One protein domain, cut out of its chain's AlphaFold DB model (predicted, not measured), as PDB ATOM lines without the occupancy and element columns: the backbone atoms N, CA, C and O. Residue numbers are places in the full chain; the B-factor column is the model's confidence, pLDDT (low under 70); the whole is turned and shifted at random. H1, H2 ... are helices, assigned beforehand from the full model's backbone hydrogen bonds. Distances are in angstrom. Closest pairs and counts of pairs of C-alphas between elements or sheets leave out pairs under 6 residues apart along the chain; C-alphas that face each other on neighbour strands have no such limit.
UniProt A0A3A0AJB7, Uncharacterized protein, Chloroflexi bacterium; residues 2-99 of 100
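Overview. This is residues 2 to 99 of the 100 residues of an uncharacterized protein of Chloroflexi bacterium (UniProt A0A3A0AJB7). A long helical hairpin, H1 and H2 side by side, is crossed by a third helix, H3, which folds back from the end of H2 and packs over residues 4 to 20 of H1. The printed part has 98 residues with three named helices, H1, H2, H3, and is all helix. It is loose, radius of gyration of the C-alphas 16.7 A, and flat, 55 by 30 by 15 A.

Arrangement. H1, residues 2 to 35, touches H2, residues 49 to 68, at a shallow tilt of 5 degrees, opposite ways, a hairpin; their closest C-alphas, Gly 22 and Val 51, are 6.2 A apart. With residues 4 to 20 alone, H1 touches H3, residues 73 to 97, at a steep tilt of 50 degrees, the same way; the closest C-alphas, Ala 12 and Gly 87, are 4.0 A apart. H2, with residues 62 to 66 alone, only just touches residues 76 to 80 of H3, with 3 pairs of C-alphas within 8 A, the closest Ala 66 and Thr 76 at 6.0 A; the tilt is steep, 48 degrees, opposite ways. The helix packing is only just mostly crossed. Every O i to N i+4 pair is within hydrogen-bond range in H1, H2 and H3.

Along the chain. H1 begins at C-alpha 2 (15.827, -43.767, 8.495) and is 49.5 A long, H2 28.3 A and H3 36.3 A, ending at C-alpha 97 (-4.030, -50.261, 30.953).

Size, cuts and confidence. The farthest C-alphas, Ile 2 and Asp 38, are 55.4 A apart. The printed part has no cut. The link H1 to H2 is long, H2 to H3 tight. pLDDT is under 70 at residues 33, 35 to 47 and 95 to 99.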
ATOM      1  N   ILE A   2      15.496 -43.562   7.063       85.88
ATOM      2  CA  ILE A   2      15.827 -43.767   8.495       85.88
ATOM      3  C   ILE A   2      15.766 -42.476   9.336       85.88
ATOM      4  O   ILE A   2      15.150 -42.462  10.391       85.88
ATOM      5  N   ARG A   3      16.309 -41.357   8.836       84.31
ATOM      6  CA  ARG A   3      16.263 -40.051   9.530       84.31
ATOM      7  C   ARG A   3      14.841 -39.540   9.788       84.31
ATOM      8  O   ARG A   3      14.593 -38.906  10.800       84.31
ATOM      9  N   PHE A   4      13.919 -39.817   8.867       83.19
ATOM     10  CA  PHE A   4      12.513 -39.442   9.003       83.19
ATOM     11  C   PHE A   4      11.832 -40.274  10.094       83.19
ATOM     12  O   PHE A   4      11.144 -39.712  10.939       83.19
ATOM     13  N   LEU A   5      12.077 -41.589  10.101       85.75
ATOM     14  CA  LEU A   5      11.531 -42.500  11.109       85.75
ATOM     15  C   LEU A   5      12.072 -42.188  12.505       85.75
ATOM     16  O   LEU A   5      11.297 -42.144  13.449       85.75
ATOM     17  N   LEU A   6      13.371 -41.899  12.625       86.06
ATOM     18  CA  LEU A   6      13.978 -41.470  13.887       86.06
ATOM     19  C   LEU A   6      13.340 -40.183  14.409       86.06
ATOM     20  O   LEU A   6      13.013 -40.106  15.588       86.06
ATOM     21  N   ASN A   7      13.128 -39.198  13.534       83.88
ATOM     22  CA  ASN A   7      12.476 -37.955  13.929       83.88
ATOM     23  C   ASN A   7      11.042 -38.215  14.403       83.88
ATOM     24  O   ASN A   7      10.690 -37.786  15.490       83.88
ATOM     25  N   ALA A   8      10.251 -38.974  13.639       82.81
ATOM     26  CA  ALA A   8       8.877 -39.316  14.006       82.81
ATOM     27  C   ALA A   8       8.794 -40.102  15.326       82.81
ATOM     28  O   ALA A   8       7.914 -39.837  16.140       82.81
ATOM     29  N   LEU A   9       9.725 -41.033  15.563       87.50
ATOM     30  CA  LEU A   9       9.798 -41.804  16.804       87.50
ATOM     31  C   LEU A   9      10.133 -40.908  18.002       87.50
ATOM     32  O   LEU A   9       9.475 -41.000  19.035       87.50
ATOM     33  N   LEU A  10      11.116 -40.013  17.856       86.12
ATOM     34  CA  LEU A  10      11.460 -39.035  18.891       86.12
ATOM     35  C   LEU A  10      10.263 -38.143  19.225       86.12
ATOM     36  O   LEU A  10       9.964 -37.935  20.397       86.12
ATOM     37  N   THR A  11       9.542 -37.670  18.208       86.38
ATOM     38  CA  THR A  11       8.312 -36.896  18.407       86.38
ATOM     39  C   THR A  11       7.248 -37.707  19.130       86.38
ATOM     40  O   THR A  11       6.593 -37.166  20.011       86.38
ATOM     41  N   ALA A  12       7.065 -38.981  18.778       83.56
ATOM     42  CA  ALA A  12       6.056 -39.837  19.393       83.56
ATOM     43  C   ALA A  12       6.321 -40.050  20.882       83.56
ATOM     44  O   ALA A  12       5.422 -39.846  21.695       83.56
ATOM     45  N   ILE A  13       7.564 -40.377  21.241       87.69
ATOM     46  CA  ILE A  13       7.973 -40.560  22.638       87.69
ATOM     47  C   ILE A  13       7.816 -39.245  23.408       87.69
ATOM     48  O   ILE A  13       7.211 -39.226  24.476       87.69
ATOM     49  N   ALA A  14       8.309 -38.138  22.846       84.50
ATOM     50  CA  ALA A  14       8.206 -36.831  23.485       84.50
ATOM     51  C   ALA A  14       6.744 -36.400  23.677       84.50
ATOM     52  O   ALA A  14       6.390 -35.892  24.736       84.50
ATOM     53  N   THR A  15       5.886 -36.642  22.682       84.69
ATOM     54  CA  THR A  15       4.451 -36.333  22.752       84.69
ATOM     55  C   THR A  15       3.765 -37.167  23.830       84.69
ATOM     56  O   THR A  15       3.037 -36.606  24.638       84.69
ATOM     57  N   ALA A  16       4.014 -38.479  23.880       82.56
ATOM     58  CA  ALA A  16       3.415 -39.354  24.888       82.56
ATOM     59  C   ALA A  16       3.813 -38.936  26.313       82.56
ATOM     60  O   ALA A  16       2.945 -38.760  27.161       82.56
ATOM     61  N   ALA A  17       5.105 -38.685  26.550       85.12
ATOM     62  CA  ALA A  17       5.600 -38.227  27.849       85.12
ATOM     63  C   ALA A  17       5.036 -36.851  28.248       85.12
ATOM     64  O   ALA A  17       4.762 -36.601  29.418       85.12
ATOM     65  N   PHE A  18       4.850 -35.949  27.280       84.94
ATOM     66  CA  PHE A  18       4.250 -34.642  27.531       84.94
ATOM     67  C   PHE A  18       2.761 -34.718  27.856       84.94
ATOM     68  O   PHE A  18       2.306 -33.957  28.703       84.94
ATOM     69  N   LEU A  19       2.011 -35.610  27.204       84.69
ATOM     70  CA  LEU A  19       0.593 -35.816  27.506       84.69
ATOM     71  C   LEU A  19       0.407 -36.374  28.919       84.69
ATOM     72  O   LEU A  19      -0.399 -35.838  29.671       84.69
ATOM     73  N   ASP A  20       1.215 -37.366  29.294       84.94
ATOM     74  CA  ASP A  20       1.207 -37.965  30.632       84.94
ATOM     75  C   ASP A  20       1.558 -36.938  31.722       84.94
ATOM     76  O   ASP A  20       0.795 -36.690  32.657       84.94
ATOM     77  N   TRP A  21       2.664 -36.211  31.534       88.06
ATOM     78  CA  TRP A  21       3.051 -35.139  32.449       88.06
ATOM     79  C   TRP A  21       2.032 -33.986  32.483       88.06
ATOM     80  O   TRP A  21       1.765 -33.414  33.542       88.06
ATOM     81  N   GLY A  22       1.459 -33.626  31.333       82.75
ATOM     82  CA  GLY A  22       0.462 -32.566  31.206       82.75
ATOM     83  C   GLY A  22      -0.841 -32.902  31.926       82.75
ATOM     84  O   GLY A  22      -1.416 -32.021  32.565       82.75
ATOM     85  N   GLN A  23      -1.263 -34.169  31.888       82.88
ATOM     86  CA  GLN A  23      -2.407 -34.653  32.656       82.88
ATOM     87  C   GLN A  23      -2.157 -34.504  34.161       82.88
ATOM     88  O   GLN A  23      -2.969 -33.880  34.843       82.88
ATOM     89  N   ALA A  24      -1.001 -34.954  34.661       83.31
ATOM     90  CA  ALA A  24      -0.644 -34.822  36.077       83.31
ATOM     91  C   ALA A  24      -0.616 -33.352  36.552       83.31
ATOM     92  O   ALA A  24      -1.043 -33.030  37.660       83.31
ATOM     93  N   GLN A  25      -0.146 -32.428  35.705       82.69
ATOM     94  CA  GLN A  25      -0.186 -30.988  35.999       82.69
ATOM     95  C   GLN A  25      -1.610 -30.416  35.987       82.69
ATOM     96  O   GLN A  25      -1.904 -29.502  36.759       82.69
ATOM     97  N   GLY A  26      -2.478 -30.930  35.110       77.94
ATOM     98  CA  GLY A  26      -3.890 -30.562  35.045       77.94
ATOM     99  C   GLY A  26      -4.647 -30.988  36.300       77.94
ATOM    100  O   GLY A  26      -5.324 -30.165  36.909       77.94
ATOM    101  N   GLU A  27      -4.462 -32.231  36.743       81.25
ATOM    102  CA  GLU A  27      -5.041 -32.755  37.988       81.25
ATOM    103  C   GLU A  27      -4.570 -31.944  39.205       81.25
ATOM    104  O   GLU A  27      -5.388 -31.447  39.978       81.25
ATOM    105  N   ALA A  28      -3.265 -31.666  39.305       79.25
ATOM    106  CA  ALA A  28      -2.714 -30.839  40.380       79.25
ATOM    107  C   ALA A  28      -3.231 -29.386  40.373       79.25
ATOM    108  O   ALA A  28      -3.228 -28.719  41.412       79.25
ATOM    109  N   GLN A  29      -3.635 -28.853  39.216       74.62
ATOM    110  CA  GLN A  29      -4.294 -27.549  39.138       74.62
ATOM    111  C   GLN A  29      -5.771 -27.613  39.505       74.62
ATOM    112  O   GLN A  29      -6.245 -26.711  40.190       74.62
ATOM    113  N   LEU A  30      -6.484 -28.660  39.093       74.94
ATOM    114  CA  LEU A  30      -7.874 -28.868  39.489       74.94
ATOM    115  C   LEU A  30      -7.996 -28.985  41.011       74.94
ATOM    116  O   LEU A  30      -8.843 -28.307  41.588       74.94
ATOM    117  N   ASP A  31      -7.094 -29.721  41.664       78.06
ATOM    118  CA  ASP A  31      -7.032 -29.815  43.127       78.06
ATOM    119  C   ASP A  31      -6.825 -28.443  43.783       78.06
ATOM    120  O   ASP A  31      -7.517 -28.089  44.738       78.06
ATOM    121  N   LYS A  32      -5.920 -27.615  43.242       73.12
ATOM    122  CA  LYS A  32      -5.693 -26.247  43.742       73.12
ATOM    123  C   LYS A  32      -6.913 -25.356  43.562       73.12
ATOM    124  O   LYS A  32      -7.239 -24.594  44.470       73.12
ATOM    125  N   MET A  33      -7.594 -25.459  42.423       68.56
ATOM    126  CA  MET A  33      -8.813 -24.698  42.176       68.56
ATOM    127  C   MET A  33      -9.931 -25.126  43.117       68.56
ATOM    128  O   MET A  33     -10.584 -24.252  43.676       68.56
ATOM    129  N   GLN A  34     -10.103 -26.432  43.349       72.25
ATOM    130  CA  GLN A  34     -11.068 -26.975  44.308       72.25
ATOM    131  C   GLN A  34     -10.765 -26.519  45.742       72.25
ATOM    132  O   GLN A  34     -11.670 -26.093  46.455       72.25
ATOM    133  N   GLN A  35      -9.492 -26.507  46.139       67.50
ATOM    134  CA  GLN A  35      -9.056 -26.036  47.456       67.50
ATOM    135  C   GLN A  35      -9.215 -24.513  47.641       67.50
ATOM    136  O   GLN A  35      -9.279 -24.029  48.767       67.50
ATOM    137  N   LYS A  36      -9.285 -23.744  46.544       58.62
ATOM    138  CA  LYS A  36      -9.452 -22.279  46.539       58.62
ATOM    139  C   LYS A  36     -10.881 -21.801  46.270       58.62
ATOM    140  O   LYS A  36     -11.109 -20.587  46.251       58.62
ATOM    141  N   VAL A  37     -11.845 -22.716  46.113       54.78
ATOM    142  CA  VAL A  37     -13.277 -22.385  45.955       54.78
ATOM    143  C   VAL A  37     -13.799 -21.548  47.129       54.78
ATOM    144  O   VAL A  37     -14.692 -20.730  46.923       54.78
ATOM    145  N   ASP A  38     -13.179 -21.639  48.309       55.00
ATOM    146  CA  ASP A  38     -13.549 -20.821  49.470       55.00
ATOM    147  C   ASP A  38     -13.242 -19.317  49.315       55.00
ATOM    148  O   ASP A  38     -13.815 -18.518  50.055       55.00
ATOM    149  N   PHE A  39     -12.376 -18.889  48.378       54.22
ATOM    150  CA  PHE A  39     -11.931 -17.486  48.334       54.22
ATOM    151  C   PHE A  39     -12.081 -16.735  47.002       54.22
ATOM    152  O   PHE A  39     -12.322 -15.531  47.076       54.22
ATOM    153  N   THR A  40     -12.011 -17.333  45.798       53.22
ATOM    154  CA  THR A  40     -12.424 -16.635  44.545       53.22
ATOM    155  C   THR A  40     -12.559 -17.589  43.338       53.22
ATOM    156  O   THR A  40     -11.541 -18.078  42.840       53.22
ATOM    157  N   PRO A  41     -13.766 -17.826  42.785       49.22
ATOM    158  CA  PRO A  41     -13.928 -18.614  41.561       49.22
ATOM    159  C   PRO A  41     -13.272 -17.914  40.356       49.22
ATOM    160  O   PRO A  41     -13.576 -16.758  40.072       49.22
ATOM    161  N   GLY A  42     -12.394 -18.615  39.629       55.91
ATOM    162  CA  GLY A  42     -11.870 -18.173  38.326       55.91
ATOM    163  C   GLY A  42     -10.570 -17.358  38.329       55.91
ATOM    164  O   GLY A  42     -10.177 -16.859  37.277       55.91
ATOM    165  N   ALA A  43      -9.881 -17.221  39.467       58.69
ATOM    166  CA  ALA A  43      -8.613 -16.481  39.534       58.69
ATOM    167  C   ALA A  43      -7.401 -17.261  38.981       58.69
ATOM    168  O   ALA A  43      -6.389 -16.656  38.631       58.69
ATOM    169  N   GLU A  44      -7.487 -18.591  38.893       56.88
ATOM    170  CA  GLU A  44      -6.405 -19.436  38.386       56.88
ATOM    171  C   GLU A  44      -6.719 -19.912  36.967       56.88
ATOM    172  O   GLU A  44      -7.812 -20.398  36.683       56.88
ATOM    173  N   THR A  45      -5.769 -19.748  36.047       61.19
ATOM    174  CA  THR A  45      -5.929 -20.195  34.661       61.19
ATOM    175  C   THR A  45      -6.019 -21.724  34.599       61.19
ATOM    176  O   THR A  45      -5.126 -22.369  35.148       61.19
ATOM    177  N   PRO A  46      -7.003 -22.302  33.875       65.81
ATOM    178  CA  PRO A  46      -7.186 -23.756  33.710       65.81
ATOM    179  C   PRO A  46      -5.994 -24.498  33.106       65.81
ATOM    180  O   PRO A  46      -5.938 -25.722  33.138       65.81
ATOM    181  N   LEU A  47      -5.075 -23.758  32.485       68.50
ATOM    182  CA  LEU A  47      -3.845 -24.285  31.925       68.50
ATOM    183  C   LEU A  47      -2.660 -23.676  32.677       68.50
ATOM    184  O   LEU A  47      -2.522 -22.444  32.695       68.50
ATOM    185  N   PRO A  48      -1.766 -24.499  33.252       75.00
ATOM    186  CA  PRO A  48      -0.540 -23.999  33.843       75.00
ATOM    187  C   PRO A  48       0.312 -23.328  32.760       75.00
ATOM    188  O   PRO A  48       0.520 -23.928  31.699       75.00
ATOM    189  N   PRO A  49       0.900 -22.144  33.018       78.50
ATOM    190  CA  PRO A  49       1.870 -21.536  32.106       78.50
ATOM    191  C   PRO A  49       3.005 -22.501  31.743       78.50
ATOM    192  O   PRO A  49       3.507 -22.495  30.621       78.50
ATOM    193  N   THR A  50       3.362 -23.390  32.675       78.88
ATOM    194  CA  THR A  50       4.351 -24.457  32.505       78.88
ATOM    195  C   THR A  50       3.982 -25.440  31.393       78.88
ATOM    196  O   THR A  50       4.866 -25.860  30.654       78.88
ATOM    197  N   VAL A  51       2.699 -25.780  31.230       82.12
ATOM    198  CA  VAL A  51       2.225 -26.694  30.173       82.12
ATOM    199  C   VAL A  51       2.317 -26.024  28.807       82.12
ATOM    200  O   VAL A  51       2.778 -26.640  27.849       82.12
ATOM    201  N   VAL A  52       1.970 -24.738  28.727       83.62
ATOM    202  CA  VAL A  52       2.116 -23.952  27.492       83.62
ATOM    203  C   VAL A  52       3.589 -23.841  27.094       83.62
ATOM    204  O   VAL A  52       3.943 -24.068  25.935       83.62
ATOM    205  N   LEU A  53       4.463 -23.549  28.062       85.81
ATOM    206  CA  LEU A  53       5.903 -23.456  27.839       85.81
ATOM    207  C   LEU A  53       6.493 -24.800  27.389       85.81
ATOM    208  O   LEU A  53       7.285 -24.844  26.448       85.81
ATOM    209  N   ALA A  54       6.079 -25.897  28.024       84.38
ATOM    210  CA  ALA A  54       6.517 -27.240  27.672       84.38
ATOM    211  C   ALA A  54       6.034 -27.649  26.269       84.38
ATOM    212  O   ALA A  54       6.827 -28.183  25.497       84.38
ATOM    213  N   GLY A  55       4.803 -27.305  25.877       85.06
ATOM    214  CA  GLY A  55       4.314 -27.520  24.510       85.06
ATOM    215  C   GLY A  55       5.127 -26.745  23.464       85.06
ATOM    216  O   GLY A  55       5.520 -27.297  22.433       85.06
ATOM    217  N   ALA A  56       5.467 -25.484  23.750       87.38
ATOM    218  CA  ALA A  56       6.338 -24.683  22.887       87.38
ATOM    219  C   ALA A  56       7.767 -25.255  22.804       87.38
ATOM    220  O   ALA A  56       8.363 -25.291  21.720       87.38
ATOM    221  N   ALA A  57       8.313 -25.745  23.920       87.44
ATOM    222  CA  ALA A  57       9.608 -26.423  23.967       87.44
ATOM    223  C   ALA A  57       9.608 -27.710  23.124       87.44
ATOM    224  O   ALA A  57      10.570 -27.985  22.411       87.44
ATOM    225  N   LEU A  58       8.506 -28.459  23.130       86.31
ATOM    226  CA  LEU A  58       8.348 -29.684  22.348       86.31
ATOM    227  C   LEU A  58       8.327 -29.401  20.840       86.31
ATOM    228  O   LEU A  58       9.054 -30.034  20.072       86.31
ATOM    229  N   LEU A  59       7.559 -28.393  20.416       87.56
ATOM    230  CA  LEU A  59       7.490 -27.974  19.012       87.56
ATOM    231  C   LEU A  59       8.824 -27.409  18.509       87.56
ATOM    232  O   LEU A  59       9.284 -27.757  17.419       87.56
ATOM    233  N   SER A  60       9.471 -26.554  19.299       88.12
ATOM    234  CA  SER A  60      10.781 -25.996  18.943       88.12
ATOM    235  C   SER A  60      11.883 -27.061  18.942       88.12
ATOM    236  O   SER A  60      12.697 -27.090  18.016       88.12
ATOM    237  N   GLY A  61      11.870 -27.991  19.902       85.44
ATOM    238  CA  GLY A  61      12.777 -29.139  19.959       85.44
ATOM    239  C   GLY A  61      12.637 -30.051  18.740       85.44
ATOM    240  O   GLY A  61      13.636 -30.441  18.137       85.44
ATOM    241  N   GLN A  62      11.405 -30.299  18.297       88.06
ATOM    242  CA  GLN A  62      11.129 -31.043  17.072       88.06
ATOM    243  C   GLN A  62      11.680 -30.345  15.820       88.06
ATOM    244  O   GLN A  62      12.265 -30.989  14.944       88.06
ATOM    245  N   LEU A  63      11.512 -29.024  15.711       86.38
ATOM    246  CA  LEU A  63      12.050 -28.252  14.587       86.38
ATOM    247  C   LEU A  63      13.583 -28.266  14.571       86.38
ATOM    248  O   LEU A  63      14.188 -28.392  13.503       86.38
ATOM    249  N   LEU A  64      14.215 -28.185  15.745       89.06
ATOM    250  CA  LEU A  64      15.663 -28.322  15.891       89.06
ATOM    251  C   LEU A  64      16.137 -29.723  15.494       89.06
ATOM    252  O   LEU A  64      17.059 -29.834  14.685       89.06
ATOM    253  N   ALA A  65      15.478 -30.781  15.973       84.62
ATOM    254  CA  ALA A  65      15.788 -32.164  15.613       84.62
ATOM    255  C   ALA A  65      15.675 -32.391  14.097       84.62
ATOM    256  O   ALA A  65      16.586 -32.938  13.470       84.62
ATOM    257  N   ALA A  66      14.620 -31.864  13.474       84.88
ATOM    258  CA  ALA A  66      14.440 -31.944  12.032       84.88
ATOM    259  C   ALA A  66      15.527 -31.191  11.249       84.88
ATOM    260  O   ALA A  66      15.972 -31.657  10.192       84.88
ATOM    261  N   ARG A  67      15.996 -30.051  11.776       87.12
ATOM    262  CA  ARG A  67      17.093 -29.268  11.190       87.12
ATOM    263  C   ARG A  67      18.436 -29.990  11.317       87.12
ATOM    264  O   ARG A  67      19.175 -30.042  10.335       87.12
ATOM    265  N   ILE A  68      18.716 -30.605  12.469       88.69
ATOM    266  CA  ILE A  68      19.909 -31.438  12.707       88.69
ATOM    267  C   ILE A  68      19.921 -32.637  11.750       88.69
ATOM    268  O   ILE A  68      20.931 -32.921  11.105       88.69
ATOM    269  N   LEU A  69      18.775 -33.296  11.577       85.06
ATOM    270  CA  LEU A  69      18.614 -34.442  10.679       85.06
ATOM    271  C   LEU A  69      18.549 -34.054   9.190       85.06
ATOM    272  O   LEU A  69      18.480 -34.943   8.331       85.06
ATOM    273  N   ARG A  70      18.621 -32.751   8.873       87.62
ATOM    274  CA  ARG A  70      18.550 -32.184   7.515       87.62
ATOM    275  C   ARG A  70      17.330 -32.687   6.735       87.62
ATOM    276  O   ARG A  70      17.434 -33.046   5.560       87.62
ATOM    277  N   LEU A  71      16.178 -32.752   7.399       83.19
ATOM    278  CA  LEU A  71      14.924 -33.153   6.766       83.19
ATOM    279  C   LEU A  71      14.395 -32.033   5.861       83.19
ATOM    280  O   LEU A  71      14.529 -30.845   6.157       83.19
ATOM    281  N   ARG A  72      13.789 -32.414   4.732       86.06
ATOM    282  CA  ARG A  72      13.063 -31.463   3.873       86.06
ATOM    283  C   ARG A  72      11.805 -30.981   4.599       86.06
ATOM    284  O   ARG A  72      11.199 -31.763   5.319       86.06
ATOM    285  N   GLY A  73      11.356 -29.749   4.344       83.50
ATOM    286  CA  GLY A  73      10.194 -29.159   5.037       83.50
ATOM    287  C   GLY A  73       8.945 -30.057   5.056       83.50
ATOM    288  O   GLY A  73       8.348 -30.258   6.108       83.50
ATOM    289  N   TRP A  74       8.627 -30.704   3.931       85.69
ATOM    290  CA  TRP A  74       7.541 -31.691   3.856       85.69
ATOM    291  C   TRP A  74       7.775 -32.929   4.736       85.69
ATOM    292  O   TRP A  74       6.851 -33.414   5.376       85.69
ATOM    293  N   GLN A  75       9.011 -33.428   4.825       84.56
ATOM    294  CA  GLN A  75       9.354 -34.557   5.699       84.56
ATOM    295  C   GLN A  75       9.247 -34.179   7.181       84.56
ATOM    296  O   GLN A  75       8.846 -35.009   7.994       84.56
ATOM    297  N   THR A  76       9.567 -32.936   7.539       85.38
ATOM    298  CA  THR A  76       9.366 -32.407   8.894       85.38
ATOM    299  C   THR A  76       7.883 -32.375   9.257       85.38
ATOM    300  O   THR A  76       7.508 -32.873  10.311       85.38
ATOM    301  N   LEU A  77       7.033 -31.877   8.354       87.00
ATOM    302  CA  LEU A  77       5.576 -31.862   8.530       87.00
ATOM    303  C   LEU A  77       4.993 -33.271   8.693       87.00
ATOM    304  O   LEU A  77       4.266 -33.534   9.646       87.00
ATOM    305  N   PHE A  78       5.361 -34.202   7.809       87.88
ATOM    306  CA  PHE A  78       4.877 -35.580   7.897       87.88
ATOM    307  C   PHE A  78       5.392 -36.314   9.139       87.88
ATOM    308  O   PHE A  78       4.650 -37.094   9.723       87.88
ATOM    309  N   SER A  79       6.637 -36.075   9.565       85.38
ATOM    310  CA  SER A  79       7.175 -36.713  10.776       85.38
ATOM    311  C   SER A  79       6.568 -36.133  12.045       85.38
ATOM    312  O   SER A  79       6.338 -36.885  12.985       85.38
ATOM    313  N   LEU A  80       6.246 -34.836  12.053       85.94
ATOM    314  CA  LEU A  80       5.462 -34.215  13.115       85.94
ATOM    315  C   LEU A  80       4.091 -34.886  13.222       85.94
ATOM    316  O   LEU A  80       3.763 -35.365  14.299       85.94
ATOM    317  N   LEU A  81       3.326 -34.950  12.124       88.81
ATOM    318  CA  LEU A  81       1.981 -35.544  12.101       88.81
ATOM    319  C   LEU A  81       1.995 -37.017  12.515       88.81
ATOM    320  O   LEU A  81       1.219 -37.431  13.369       88.81
ATOM    321  N   LEU A  82       2.900 -37.802  11.928       89.62
ATOM    322  CA  LEU A  82       3.018 -39.225  12.230       89.62
ATOM    323  C   LEU A  82       3.435 -39.447  13.687       89.62
ATOM    324  O   LEU A  82       2.884 -40.308  14.364       89.62
ATOM    325  N   GLY A  83       4.389 -38.652  14.169       85.06
ATOM    326  CA  GLY A  83       4.876 -38.718  15.536       85.06
ATOM    327  C   GLY A  83       3.828 -38.297  16.561       85.06
ATOM    328  O   GLY A  83       3.635 -38.998  17.545       85.06
ATOM    329  N   THR A  84       3.092 -37.210  16.317       86.31
ATOM    330  CA  THR A  84       1.988 -36.798  17.205       86.31
ATOM    331  C   THR A  84       0.877 -37.835  17.225       86.31
ATOM    332  O   THR A  84       0.457 -38.223  18.308       86.31
ATOM    333  N   ALA A  85       0.450 -38.348  16.066       88.38
ATOM    334  CA  ALA A  85      -0.552 -39.412  16.003       88.38
ATOM    335  C   ALA A  85      -0.104 -40.668  16.768       88.38
ATOM    336  O   ALA A  85      -0.860 -41.200  17.577       88.38
ATOM    337  N   ALA A  86       1.143 -41.109  16.572       87.12
ATOM    338  CA  ALA A  86       1.699 -42.257  17.283       87.12
ATOM    339  C   ALA A  86       1.805 -42.013  18.797       87.12
ATOM    340  O   ALA A  86       1.420 -42.877  19.578       87.12
ATOM    341  N   GLY A  87       2.276 -40.838  19.219       82.88
ATOM    342  CA  GLY A  87       2.355 -40.470  20.633       82.88
ATOM    343  C   GLY A  87       0.986 -40.436  21.312       82.88
ATOM    344  O   GLY A  87       0.850 -40.900  22.439       82.88
ATOM    345  N   LEU A  88      -0.042 -39.966  20.604       85.75
ATOM    346  CA  LEU A  88      -1.416 -39.921  21.104       85.75
ATOM    347  C   LEU A  88      -2.004 -41.330  21.263       85.75
ATOM    348  O   LEU A  88      -2.603 -41.632  22.289       85.75
ATOM    349  N   VAL A  89      -1.761 -42.224  20.298       88.56
ATOM    350  CA  VAL A  89      -2.145 -43.643  20.402       88.56
ATOM    351  C   VAL A  89      -1.428 -44.335  21.566       88.56
ATOM    352  O   VAL A  89      -2.060 -45.067  22.324       88.56
ATOM    353  N   LEU A  90      -0.123 -44.094  21.739       85.19
ATOM    354  CA  LEU A  90       0.654 -44.653  22.852       85.19
ATOM    355  C   LEU A  90       0.148 -44.172  24.212       85.19
ATOM    356  O   LEU A  90       0.116 -44.954  25.159       85.19
ATOM    357  N   PHE A  91      -0.229 -42.901  24.307       84.69
ATOM    358  CA  PHE A  91      -0.807 -42.332  25.516       84.69
ATOM    359  C   PHE A  91      -2.163 -42.968  25.843       84.69
ATOM    360  O   PHE A  91      -2.357 -43.436  26.963       84.69
ATOM    361  N   VAL A  92      -3.070 -43.067  24.863       85.50
ATOM    362  CA  VAL A  92      -4.404 -43.674  25.048       85.50
ATOM    363  C   VAL A  92      -4.306 -45.149  25.445       85.50
ATOM    364  O   VAL A  92      -5.027 -45.601  26.332       85.50
ATOM    365  N   ASN A  93      -3.395 -45.911  24.835       83.25
ATOM    366  CA  ASN A  93      -3.196 -47.313  25.207       83.25
ATOM    367  C   ASN A  93      -2.656 -47.466  26.637       83.25
ATOM    368  O   ASN A  93      -3.148 -48.311  27.373       83.25
ATOM    369  N   GLN A  94      -1.691 -46.639  27.054       78.06
ATOM    370  CA  GLN A  94      -1.156 -46.692  28.423       78.06
ATOM    371  C   GLN A  94      -2.201 -46.309  29.476       78.06
ATOM    372  O   GLN A  94      -2.302 -46.961  30.512       78.06
ATOM    373  N   SER A  95      -3.007 -45.286  29.194       69.56
ATOM    374  CA  SER A  95      -4.090 -44.868  30.093       69.56
ATOM    375  C   SER A  95      -5.222 -45.902  30.168       69.56
ATOM    376  O   SER A  95      -5.840 -46.058  31.219       69.56
ATOM    377  N   SER A  96      -5.442 -46.679  29.101       69.00
ATOM    378  CA  SER A  96      -6.384 -47.808  29.108       69.00
ATOM    379  C   SER A  96      -5.919 -48.965  30.005       69.00
ATOM    380  O   SER A  96      -6.751 -49.613  30.636       69.00
ATOM    381  N   ASP A  97      -4.607 -49.203  30.107       61.03
ATOM    382  CA  ASP A  97      -4.030 -50.261  30.953       61.03
ATOM    383  C   ASP A  97      -4.102 -49.938  32.457       61.03
ATOM    384  O   ASP A  97      -4.159 -50.846  33.277       61.03
ATOM    385  N   HIS A  98      -4.137 -48.658  32.846       51.91
ATOM    386  CA  HIS A  98      -4.254 -48.237  34.256       51.91
ATOM    387  C   HIS A  98      -5.691 -48.291  34.812       51.91
ATOM    388  O   HIS A  98      -5.915 -47.950  35.971       51.91
ATOM    389  N   SER A  99      -6.670 -48.696  33.994       52.00
ATOM    390  CA  SER A  99      -8.087 -48.790  34.379       52.00
ATOM    391  C   SER A  99      -8.553 -50.220  34.716       52.00
ATOM    392  O   SER A  99      -9.758 -50.435  34.860       52.00
TER     393      SER A  99